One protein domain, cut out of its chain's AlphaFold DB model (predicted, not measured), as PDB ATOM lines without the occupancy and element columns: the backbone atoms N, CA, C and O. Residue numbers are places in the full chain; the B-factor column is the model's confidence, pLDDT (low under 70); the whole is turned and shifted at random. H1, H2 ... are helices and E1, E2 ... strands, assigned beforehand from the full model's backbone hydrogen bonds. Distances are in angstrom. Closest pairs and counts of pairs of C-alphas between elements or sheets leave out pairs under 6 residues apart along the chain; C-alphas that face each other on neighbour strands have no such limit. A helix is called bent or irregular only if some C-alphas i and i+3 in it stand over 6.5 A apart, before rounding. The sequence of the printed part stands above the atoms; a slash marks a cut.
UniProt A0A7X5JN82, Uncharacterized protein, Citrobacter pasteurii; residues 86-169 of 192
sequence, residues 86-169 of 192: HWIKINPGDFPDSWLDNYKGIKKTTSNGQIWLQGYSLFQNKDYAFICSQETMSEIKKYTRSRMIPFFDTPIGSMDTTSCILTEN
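What this domain is: This is residues 86 to 169 of the 192 residues of an uncharacterized protein of Citrobacter pasteurii (UniProt A0A7X5JN82). A strongly twisted antiparallel sheet is built round one long bent strand, E3, with E1 and E2 on either side of its first part and E4, then E5, continuing the sheet from its second part. From the second part of the sheet the long helix H2 runs out as an arm; the free tip, residues 148 to 153, sticks out at its far end, and the chain then folds back toward E5. The printed part has 84 residues, with five named strands and two named helices in the order E1 H1 E2 E3 E4 H2 E5, of the mixed class. The whole is loose, with a radius of gyration of the C-alphas of 15.0 A, and elongated, spanning 51 by 27 by 19 A.

How they stand to each other: Begin with E1, residues 86 to 90, and find its antiparallel neighbour E3, residues 114 to 124, where N 88 and O 117 are 2.8 A apart, within hydrogen-bond range. H1, residues 99 to 102, is not on the sheet. E2, residues 107 to 111, forms a hairpin with E3; look at N 109 and O 116, 2.9 A apart. E1 lies on one side of E3, E2 and E4, residues 128 to 132, on the other side. E3 bends by 94 degrees at residue 121, and its hairpin with E4 has N 122 and O 130 at 2.8 A. E2, E3 and E4 form a meander, each strand the antiparallel neighbour of the one before. H2, residues 134 to 148, is on the sheet at a height of 10.5 A over the sheet, slantwise to the strands at 35 degrees to E4 on the local plane. The closest C-alphas of E3 and H2 are those of Tyr 120 and Gln 134, 6.5 A apart. Every O i to N i+4 pair in H2 is within hydrogen-bond range; H1 is too short for such a pair. E5, residues 165 to 168, is the antiparallel neighbour of E4, with N 165 and O 131 at 2.7 A.

Where its parts are: Find C-alpha 86 at (31.741, 11.271, -1.715), where E1 begins its 12.6 A. H1 covers 5.9 A and E2 13.3 A. From C-alpha 114 at (26.393, 1.397, 9.362), E3 runs 22.7 A; E4 follows with 13.4 A. H2 runs 21.2 A to C-alpha 148 at (26.691, 33.057, -16.533), and E5 runs 10.0 A to C-alpha 168 at (29.569, 18.744, 9.608).

The domain as a whole: The two C-alphas farthest apart are those of Asn 112 and Phe 151, at 51.2 A. The printed part has no cut, and the link from H2 to E5, residues 149 to 164, is long. The mean pLDDT of the printed part is 71.4; look for values under 70 at residues 122 to 128 and 147 to 155, among others.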
ATOM      1  N   HIS A  86      31.321  11.425  -3.099       71.31
ATOM      2  CA  HIS A  86      31.741  11.271  -1.715       71.31
ATOM      3  C   HIS A  86      30.859  10.257  -1.025       71.31
ATOM      4  O   HIS A  86      29.639  10.254  -1.208       71.31
ATOM      5  N   TRP A  87      31.501   9.408  -0.234       73.31
ATOM      6  CA  TRP A  87      30.823   8.501   0.671       73.31
ATOM      7  C   TRP A  87      30.795   9.109   2.061       73.31
ATOM      8  O   TRP A  87      31.810   9.574   2.577       73.31
ATOM      9  N   ILE A  88      29.613   9.103   2.654       73.88
ATOM     10  CA  ILE A  88      29.334   9.699   3.952       73.88
ATOM     11  C   ILE A  88      28.745   8.625   4.823       73.88
ATOM     12  O   ILE A  88      27.697   8.052   4.523       73.88
ATOM     13  N   LYS A  89      29.446   8.365   5.913       74.12
ATOM     14  CA  LYS A  89      28.979   7.472   6.951       74.12
ATOM     15  C   LYS A  89      28.007   8.210   7.852       74.12
ATOM     16  O   LYS A  89      28.396   9.175   8.500       74.12
ATOM     17  N   ILE A  90      26.787   7.707   7.948       72.50
ATOM     18  CA  ILE A  90      25.794   8.171   8.913       72.50
ATOM     19  C   ILE A  90      25.504   7.067   9.931       72.50
ATOM     20  O   ILE A  90      25.512   5.871   9.622       72.50
ATOM     21  N   ASN A  91      25.260   7.480  11.166       69.62
ATOM     22  CA  ASN A  91      24.812   6.585  12.215       69.62
ATOM     23  C   ASN A  91      23.279   6.677  12.293       69.62
ATOM     24  O   ASN A  91      22.763   7.754  12.585       69.62
ATOM     25  N   PRO A  92      22.537   5.595  11.998       64.31
ATOM     26  CA  PRO A  92      21.078   5.641  11.948       64.31
ATOM     27  C   PRO A  92      20.436   6.052  13.278       64.31
ATOM     28  O   PRO A  92      19.358   6.625  13.256       64.31
ATOM     29  N   GLY A  93      21.102   5.812  14.415       65.81
ATOM     30  CA  GLY A  93      20.584   6.179  15.737       65.81
ATOM     31  C   GLY A  93      20.514   7.686  16.017       65.81
ATOM     32  O   GLY A  93      19.841   8.083  16.962       65.81
ATOM     33  N   ASP A  94      21.173   8.517  15.205       68.06
ATOM     34  CA  ASP A  94      21.207   9.974  15.395       68.06
ATOM     35  C   ASP A  94      20.098  10.704  14.612       68.06
ATOM     36  O   ASP A  94      19.958  11.922  14.724       68.06
ATOM     37  N   PHE A  95      19.308   9.981  13.807       68.50
ATOM     38  CA  PHE A  95      18.305  10.554  12.909       68.50
ATOM     39  C   PHE A  95      16.938   9.872  13.074       68.50
ATOM     40  O   PHE A  95      16.881   8.690  13.406       68.50
ATOM     41  N   PRO A  96      15.823  10.584  12.816       70.25
ATOM     42  CA  PRO A  96      14.496   9.981  12.845       70.25
ATOM     43  C   PRO A  96      14.363   8.843  11.830       70.25
ATOM     44  O   PRO A  96      14.856   8.940  10.699       70.25
ATOM     45  N   ASP A  97      13.616   7.802  12.198       65.88
ATOM     46  CA  ASP A  97      13.211   6.754  11.263       65.88
ATOM     47  C   ASP A  97      12.529   7.381  10.036       65.88
ATOM     48  O   ASP A  97      11.786   8.356  10.159       65.88
ATOM     49  N   SER A  98      12.790   6.848   8.837       70.00
ATOM     50  CA  SER A  98      12.325   7.360   7.528       70.00
ATOM     51  C   SER A  98      12.833   8.745   7.091       70.00
ATOM     52  O   SER A  98      12.524   9.189   5.987       70.00
ATOM     53  N   TRP A  99      13.692   9.419   7.872       72.50
ATOM     54  CA  TRP A  99      14.287  10.702   7.462       72.50
ATOM     55  C   TRP A  99      15.039  10.600   6.127       72.50
ATOM     56  O   TRP A  99      14.923  11.481   5.276       72.50
ATOM     57  N   LEU A 100      15.743   9.483   5.909       70.00
ATOM     58  CA  LEU A 100      16.462   9.207   4.663       70.00
ATOM     59  C   LEU A 100      15.564   9.050   3.434       70.00
ATOM     60  O   LEU A 100      16.035   9.282   2.322       70.00
ATOM     61  N   ASP A 101      14.293   8.690   3.607       72.06
ATOM     62  CA  ASP A 101      13.378   8.467   2.486       72.06
ATOM     63  C   ASP A 101      12.986   9.790   1.803       72.06
ATOM     64  O   ASP A 101      12.580   9.808   0.636       72.06
ATOM     65  N   ASN A 102      13.195  10.917   2.493       68.50
ATOM     66  CA  ASN A 102      13.019  12.261   1.943       68.50
ATOM     67  C   ASN A 102      14.133  12.652   0.953       68.50
ATOM     68  O   ASN A 102      13.933  13.530   0.113       68.50
ATOM     69  N   TYR A 103      15.287  11.981   0.993       70.62
ATOM     70  CA  TYR A 103      16.457  12.306   0.175       70.62
ATOM     71  C   TYR A 103      16.522  11.424  -1.073       70.62
ATOM     72  O   TYR A 103      17.343  10.513  -1.209       70.62
ATOM     73  N   LYS A 104      15.614  11.700  -2.015       66.81
ATOM     74  CA  LYS A 104      15.503  10.957  -3.278       66.81
ATOM     75  C   LYS A 104      16.779  11.082  -4.124       66.81
ATOM     76  O   LYS A 104      17.288  12.174  -4.364       66.81
ATOM     77  N   GLY A 105      17.272   9.943  -4.615       68.31
ATOM     78  CA  GLY A 105      18.383   9.875  -5.573       68.31
ATOM     79  C   GLY A 105      19.790   9.808  -4.963       68.31
ATOM     80  O   GLY A 105      20.761   9.717  -5.715       68.31
ATOM     81  N   ILE A 106      19.925   9.813  -3.634       75.31
ATOM     82  CA  ILE A 106      21.193   9.514  -2.952       75.31
ATOM     83  C   ILE A 106      21.318   7.992  -2.816       75.31
ATOM     84  O   ILE A 106      20.424   7.329  -2.287       75.31
ATOM     85  N   LYS A 107      22.413   7.406  -3.319       74.75
ATOM     86  CA  LYS A 107      22.615   5.953  -3.213       74.75
ATOM     87  C   LYS A 107      22.975   5.588  -1.776       74.75
ATOM     88  O   LYS A 107      23.833   6.220  -1.166       74.75
ATOM     89  N   LYS A 108      22.345   4.529  -1.278       75.94
ATOM     90  CA  LYS A 108      22.511   3.991   0.075       75.94
ATOM     91  C   LYS A 108      23.161   2.615   0.008       75.94
ATOM     92  O   LYS A 108      22.743   1.764  -0.774       75.94
ATOM     93  N   THR A 109      24.152   2.381   0.859       75.81
ATOM     94  CA  THR A 109      24.701   1.050   1.123       75.81
ATOM     95  C   THR A 109      24.771   0.826   2.621       75.81
ATOM     96  O   THR A 109      25.106   1.737   3.372       75.81
ATOM     97  N   THR A 110      24.455  -0.387   3.059       73.50
ATOM     98  CA  THR A 110      24.590  -0.775   4.461       73.50
ATOM     99  C   THR A 110      25.748  -1.752   4.574       73.50
ATOM    100  O   THR A 110      25.766  -2.766   3.882       73.50
ATOM    101  N   SER A 111      26.712  -1.455   5.442       71.50
ATOM    102  CA  SER A 111      27.841  -2.341   5.738       71.50
ATOM    103  C   SER A 111      28.093  -2.338   7.242       71.50
ATOM    104  O   SER A 111      28.176  -1.272   7.846       71.50
ATOM    105  N   ASN A 112      28.166  -3.520   7.861       66.44
ATOM    106  CA  ASN A 112      28.423  -3.695   9.299       66.44
ATOM    107  C   ASN A 112      27.503  -2.867  10.224       66.44
ATOM    108  O   ASN A 112      27.964  -2.251  11.182       66.44
ATOM    109  N   GLY A 113      26.201  -2.803   9.915       66.75
ATOM    110  CA  GLY A 113      25.223  -2.032  10.700       66.75
ATOM    111  C   GLY A 113      25.324  -0.508  10.541       66.75
ATOM    112  O   GLY A 113      24.585   0.223  11.191       66.75
ATOM    113  N   GLN A 114      26.207  -0.020   9.668       71.12
ATOM    114  CA  GLN A 114      26.393   1.397   9.362       71.12
ATOM    115  C   GLN A 114      25.789   1.715   7.996       71.12
ATOM    116  O   GLN A 114      25.888   0.909   7.064       71.12
ATOM    117  N   ILE A 115      25.174   2.893   7.871       75.06
ATOM    118  CA  ILE A 115      24.601   3.358   6.609       75.06
ATOM    119  C   ILE A 115      25.590   4.322   5.954       75.06
ATOM    120  O   ILE A 115      26.064   5.278   6.566       75.06
ATOM    121  N   TRP A 116      25.891   4.060   4.691       77.19
ATOM    122  CA  TRP A 116      26.750   4.872   3.847       77.19
ATOM    123  C   TRP A 116      25.925   5.507   2.738       77.19
ATOM    124  O   TRP A 116      25.155   4.827   2.054       77.19
ATOM    125  N   LEU A 117      26.114   6.806   2.552       76.88
ATOM    126  CA  LEU A 117      25.452   7.605   1.536       76.88
ATOM    127  C   LEU A 117      26.455   8.082   0.504       76.88
ATOM    128  O   LEU A 117      27.499   8.617   0.860       76.88
ATOM    129  N   GLN A 118      26.121   7.900  -0.767       78.06
ATOM    130  CA  GLN A 118      26.916   8.384  -1.885       78.06
ATOM    131  C   GLN A 118      26.232   9.584  -2.531       78.06
ATOM    132  O   GLN A 118      25.118   9.464  -3.050       78.06
ATOM    133  N   GLY A 119      26.926  10.716  -2.567       76.56
ATOM    134  CA  GLY A 119      26.437  11.925  -3.224       76.56
ATOM    135  C   GLY A 119      27.558  12.844  -3.692       76.56
ATOM    136  O   GLY A 119      28.741  12.547  -3.535       76.56
ATOM    137  N   TYR A 120      27.173  13.961  -4.299       75.38
ATOM    138  CA  TYR A 120      28.084  15.011  -4.748       75.38
ATOM    139  C   TYR A 120      28.106  16.150  -3.744       75.38
ATOM    140  O   TYR A 120      27.041  16.618  -3.345       75.38
ATOM    141  N   SER A 121      29.291  16.641  -3.386       70.44
ATOM    142  CA  SER A 121      29.406  17.881  -2.625       70.44
ATOM    143  C   SER A 121      29.118  19.075  -3.544       70.44
ATOM    144  O   SER A 121      29.830  19.329  -4.517       70.44
ATOM    145  N   LEU A 122      28.040  19.806  -3.253       66.19
ATOM    146  CA  LEU A 122      27.798  21.141  -3.809       66.19
ATOM    147  C   LEU A 122      28.713  22.177  -3.169       66.19
ATOM    148  O   LEU A 122      29.084  23.154  -3.801       66.19
ATOM    149  N   PHE A 123      29.030  21.988  -1.897       65.44
ATOM    150  CA  PHE A 123      29.933  22.842  -1.153       65.44
ATOM    151  C   PHE A 123      30.681  21.968  -0.161       65.44
ATOM    152  O   PHE A 123      30.082  21.095   0.468       65.44
ATOM    153  N   GLN A 124      31.982  22.192  -0.027       63.94
ATOM    154  CA  GLN A 124      32.801  21.535   0.976       63.94
ATOM    155  C   GLN A 124      33.823  22.538   1.497       63.94
ATOM    156  O   GLN A 124      34.659  23.038   0.748       63.94
ATOM    157  N   ASN A 125      33.749  22.820   2.789       62.53
ATOM    158  CA  ASN A 125      34.772  23.529   3.537       62.53
ATOM    159  C   ASN A 125      35.284  22.619   4.664       62.53
ATOM    160  O   ASN A 125      34.801  21.502   4.857       62.53
ATOM    161  N   LYS A 126      36.264  23.099   5.427       62.94
ATOM    162  CA  LYS A 126      36.827  22.412   6.585       62.94
ATOM    163  C   LYS A 126      35.767  21.998   7.608       62.94
ATOM    164  O   LYS A 126      35.936  20.959   8.227       62.94
ATOM    165  N   ASP A 127      34.687  22.769   7.734       64.31
ATOM    166  CA  ASP A 127      33.704  22.593   8.809       64.31
ATOM    167  C   ASP A 127      32.394  21.949   8.342       64.31
ATOM    168  O   ASP A 127      31.737  21.256   9.113       64.31
ATOM    169  N   TYR A 128      32.021  22.131   7.073       68.88
ATOM    170  CA  TYR A 128      30.737  21.682   6.540       68.88
ATOM    171  C   TYR A 128      30.883  21.150   5.125       68.88
ATOM    172  O   TYR A 128      31.689  21.643   4.334       68.88
ATOM    173  N   ALA A 129      30.024  20.207   4.781       71.19
ATOM    174  CA  ALA A 129      29.793  19.805   3.414       71.19
ATOM    175  C   ALA A 129      28.300  19.675   3.145       71.19
ATOM    176  O   ALA A 129      27.516  19.327   4.024       71.19
ATOM    177  N   PHE A 130      27.914  19.966   1.914       75.81
ATOM    178  CA  PHE A 130      26.532  19.929   1.479       75.81
ATOM    179  C   PHE A 130      26.406  18.958   0.317       75.81
ATOM    180  O   PHE A 130      26.999  19.181  -0.737       75.81
ATOM    181  N   ILE A 131      25.698  17.852   0.533       78.19
ATOM    182  CA  ILE A 131      25.724  16.678  -0.336       78.19
ATOM    183  C   ILE A 131      24.385  16.453  -0.994       78.19
ATOM    184  O   ILE A 131      23.359  16.382  -0.330       78.19
ATOM    185  N   CYS A 132      24.405  16.269  -2.305       78.19
ATOM    186  CA  CYS A 132      23.205  16.129  -3.110       78.19
ATOM    187  C   CYS A 132      23.266  14.899  -4.005       78.19
ATOM    188  O   CYS A 132      24.332  14.337  -4.274       78.19
ATOM    189  N   SER A 133      22.101  14.513  -4.520       80.69
ATOM    190  CA  SER A 133      22.012  13.527  -5.591       80.69
ATOM    191  C   SER A 133      22.694  14.035  -6.871       80.69
ATOM    192  O   SER A 133      22.911  15.235  -7.077       80.69
ATOM    193  N   GLN A 134      23.014  13.104  -7.768       78.88
ATOM    194  CA  GLN A 134      23.559  13.430  -9.087       78.88
ATOM    195  C   GLN A 134      22.612  14.315  -9.907       78.88
ATOM    196  O   GLN A 134      23.063  15.191 -10.646       78.88
ATOM    197  N   GLU A 135      21.308  14.075  -9.781       81.00
ATOM    198  CA  GLU A 135      20.268  14.802 -10.502       81.00
ATOM    199  C   GLU A 135      20.229  16.269 -10.067       81.00
ATOM    200  O   GLU A 135      20.392  17.158 -10.902       81.00
ATOM    201  N   THR A 136      20.162  16.523  -8.757       79.69
ATOM    202  CA  THR A 136      20.197  17.877  -8.191       79.69
ATOM    203  C   THR A 136      21.488  18.613  -8.566       79.69
ATOM    204  O   THR A 136      21.451  19.763  -8.999       79.69
ATOM    205  N   MET A 137      22.642  17.937  -8.498       78.12
ATOM    206  CA  MET A 137      23.926  18.513  -8.919       78.12
ATOM    207  C   MET A 137      23.938  18.884 -10.413       78.12
ATOM    208  O   MET A 137      24.486  19.917 -10.801       78.12
ATOM    209  N   SER A 138      23.329  18.061 -11.268       79.38
ATOM    210  CA  SER A 138      23.211  18.333 -12.705       79.38
ATOM    211  C   SER A 138      22.343  19.563 -12.980       79.38
ATOM    212  O   SER A 138      22.741  20.435 -13.756       79.38
ATOM    213  N   GLU A 139      21.198  19.677 -12.306       81.38
ATOM    214  CA  GLU A 139      20.281  20.812 -12.452       81.38
ATOM    215  C   GLU A 139      20.897  22.129 -11.967       81.38
ATOM    216  O   GLU A 139      20.809  23.142 -12.666       81.38
ATOM    217  N   ILE A 140      21.631  22.103 -10.851       78.12
ATOM    218  CA  ILE A 140      22.340  23.280 -10.330       78.12
ATOM    219  C   ILE A 140      23.481  23.694 -11.261       78.12
ATOM    220  O   ILE A 140      23.673  24.888 -11.520       78.12
ATOM    221  N   LYS A 141      24.222  22.731 -11.829       76.50
ATOM    222  CA  LYS A 141      25.256  23.014 -12.839       76.50
ATOM    223  C   LYS A 141      24.652  23.660 -14.088       76.50
ATOM    224  O   LYS A 141      25.215  24.633 -14.589       76.50
ATOM    225  N   LYS A 142      23.507  23.166 -14.579       77.38
ATOM    226  CA  LYS A 142      22.788  23.775 -15.713       77.38
ATOM    227  C   LYS A 142      22.333  25.198 -15.387       77.38
ATOM    228  O   LYS A 142      22.610  26.108 -16.171       77.38
ATOM    229  N   TYR A 143      21.730  25.403 -14.215       78.69
ATOM    230  CA  TYR A 143      21.248  26.715 -13.779       78.69
ATOM    231  C   TYR A 143      22.387  27.728 -13.675       78.69
ATOM    232  O   TYR A 143      22.323  28.825 -14.227       78.69
ATOM    233  N   THR A 144      23.478  27.342 -13.018       74.12
ATOM    234  CA  THR A 144      24.636  28.218 -12.831       74.12
ATOM    235  C   THR A 144      25.261  28.586 -14.178       74.12
ATOM    236  O   THR A 144      25.546  29.752 -14.445       74.12
ATOM    237  N   ARG A 145      25.389  27.609 -15.084       70.00
ATOM    238  CA  ARG A 145      25.915  27.836 -16.431       70.00
ATOM    239  C   ARG A 145      25.017  28.740 -17.276       70.00
ATOM    240  O   ARG A 145      25.546  29.597 -17.979       70.00
ATOM    241  N   SER A 146      23.697  28.565 -17.220       71.88
ATOM    242  CA  SER A 146      22.761  29.397 -17.988       71.88
ATOM    243  C   SER A 146      22.751  30.846 -17.502       71.88
ATOM    244  O   SER A 146      22.725  31.750 -18.325       71.88
ATOM    245  N   ARG A 147      22.897  31.092 -16.194       69.19
ATOM    246  CA  ARG A 147      23.007  32.452 -15.632       69.19
ATOM    247  C   ARG A 147      24.290  33.192 -16.009       69.19
ATOM    248  O   ARG A 147      24.298  34.417 -16.031       69.19
ATOM    249  N   MET A 148      25.376  32.468 -16.256       63.00
ATOM    250  CA  MET A 148      26.691  33.057 -16.533       63.00
ATOM    251  C   MET A 148      26.967  33.248 -18.026       63.00
ATOM    252  O   MET A 148      27.902  33.957 -18.393       63.00
ATOM    253  N   ILE A 149      26.182  32.611 -18.897       62.69
ATOM    254  CA  ILE A 149      26.274  32.799 -20.342       62.69
ATOM    255  C   ILE A 149      25.242  33.867 -20.737       62.69
ATOM    256  O   ILE A 149      24.047  33.599 -20.658       62.69
ATOM    257  N   PRO A 150      25.669  35.047 -21.220       53.25
ATOM    258  CA  PRO A 150      24.781  36.188 -21.474       53.25
ATOM    259  C   PRO A 150      23.792  35.979 -22.635       53.25
ATOM    260  O   PRO A 150      23.012  36.873 -22.934       53.25
ATOM    261  N   PHE A 151      23.837  34.825 -23.306       57.28
ATOM    262  CA  PHE A 151      22.979  34.478 -24.442       57.28
ATOM    263  C   PHE A 151      21.724  33.684 -24.048       57.28
ATOM    264  O   PHE A 151      20.924  33.359 -24.920       57.28
ATOM    265  N   PHE A 152      21.559  33.327 -22.770       56.03
ATOM    266  CA  PHE A 152      20.330  32.702 -22.282       56.03
ATOM    267  C   PHE A 152      19.441  33.757 -21.622       56.03
ATOM    268  O   PHE A 152      19.730  34.205 -20.515       56.03
ATOM    269  N   ASP A 153      18.340  34.117 -22.284       56.03
ATOM    270  CA  ASP A 153      17.332  35.031 -21.723       56.03
ATOM    271  C   ASP A 153      16.533  34.383 -20.583       56.03
ATOM    272  O   ASP A 153      16.049  35.062 -19.676       56.03
ATOM    273  N   THR A 154      16.421  33.051 -20.592       69.94
ATOM    274  CA  THR A 154      15.778  32.270 -19.535       69.94
ATOM    275  C   THR A 154      16.776  31.311 -18.882       69.94
ATOM    276  O   THR A 154      17.464  30.558 -19.576       69.94
ATOM    277  N   PRO A 155      16.886  31.310 -17.540       66.12
ATOM    278  CA  PRO A 155      17.727  30.349 -16.848       66.12
ATOM    279  C   PRO A 155      17.173  28.934 -17.047       66.12
ATOM    280  O   PRO A 155      15.985  28.681 -16.857       66.12
ATOM    281  N   ILE A 156      18.056  28.012 -17.422       75.81
ATOM    282  CA  ILE A 156      17.758  26.595 -17.636       75.81
ATOM    283  C   ILE A 156      18.372  25.814 -16.480       75.81
ATOM    284  O   ILE A 156      19.581  25.895 -16.276       75.81
ATOM    285  N   GLY A 157      17.562  25.034 -15.768       76.19
ATOM    286  CA  GLY A 157      17.965  24.243 -14.602       76.19
ATOM    287  C   GLY A 157      17.256  24.688 -13.321       76.19
ATOM    288  O   GLY A 157      16.436  25.606 -13.349       76.19
ATOM    289  N   SER A 158      17.593  24.068 -12.189       74.12
ATOM    290  CA  SER A 158      17.022  24.382 -10.872       74.12
ATOM    291  C   SER A 158      18.106  24.613  -9.819       74.12
ATOM    292  O   SER A 158      19.148  23.964  -9.844       74.12
ATOM    293  N   MET A 159      17.845  25.534  -8.885       74.94
ATOM    294  CA  MET A 159      18.626  25.737  -7.654       74.94
ATOM    295  C   MET A 159      17.986  25.066  -6.430       74.94
ATOM    296  O   MET A 159      18.340  25.384  -5.301       74.94
ATOM    297  N   ASP A 160      17.031  24.160  -6.638       76.12
ATOM    298  CA  ASP A 160      16.384  23.449  -5.541       76.12
ATOM    299  C   ASP A 160      17.375  22.517  -4.825       76.12
ATOM    300  O   ASP A 160      17.879  21.551  -5.396       76.12
ATOM    301  N   THR A 161      17.654  22.829  -3.561       72.88
ATOM    302  CA  THR A 161      18.555  22.074  -2.687       72.88
ATOM    303  C   THR A 161      17.821  21.341  -1.567       72.88
ATOM    304  O   THR A 161      18.453  20.884  -0.616       72.88
ATOM    305  N   THR A 162      16.492  21.240  -1.624       71.81
ATOM    306  CA  THR A 162      15.686  20.604  -0.566       71.81
ATOM    307  C   THR A 162      16.023  19.125  -0.361       71.81
ATOM    308  O   THR A 162      15.924  18.619   0.754       71.81
ATOM    309  N   SER A 163      16.495  18.444  -1.407       71.25
ATOM    310  CA  SER A 163      16.930  17.042  -1.381       71.25
ATOM    311  C   SER A 163      18.417  16.849  -1.048       71.25
ATOM    312  O   SER A 163      18.965  15.767  -1.270       71.25
ATOM    313  N   CYS A 164      19.086  17.879  -0.527       77.00
ATOM    314  CA  CYS A 164      20.494  17.838  -0.146       77.00
ATOM    315  C   CYS A 164      20.683  17.741   1.372       77.00
ATOM    316  O   CYS A 164      19.924  18.308   2.156       77.00
ATOM    317  N   ILE A 165      21.743  17.057   1.787       77.31
ATOM    318  CA  ILE A 165      22.102  16.815   3.180       77.31
ATOM    319  C   ILE A 165      23.251  17.739   3.571       77.31
ATOM    320  O   ILE A 165      24.307  17.730   2.939       77.31
ATOM    321  N   LEU A 166      23.070  18.504   4.646       76.50
ATOM    322  CA  LEU A 166      24.156  19.240   5.286       76.50
ATOM    323  C   LEU A 166      24.845  18.345   6.316       76.50
ATOM    324  O   LEU A 166      24.193  17.800   7.201       76.50
ATOM    325  N   THR A 167      26.161  18.209   6.204       70.62
ATOM    326  CA  THR A 167      26.997  17.419   7.111       70.62
ATOM    327  C   THR A 167      28.101  18.286   7.695       70.62
ATOM    328  O   THR A 167      28.708  19.075   6.972       70.62
ATOM    329  N   GLU A 168      28.410  18.112   8.974       66.69
ATOM    330  CA  GLU A 168      29.569  18.744   9.608       66.69
ATOM    331  C   GLU A 168      30.815  17.864   9.422       66.69
ATOM    332  O   GLU A 168      30.771  16.662   9.667       66.69
ATOM    333  N   ASN A 169      31.937  18.454   9.008       61.12
ATOM    334  CA  ASN A 169      33.231  17.779   8.890       61.12
ATOM    335  C   ASN A 169      33.931  17.763  10.261       61.12
ATOM    336  O   ASN A 169      34.943  18.432  10.472       61.12
TER     337      ASN A 169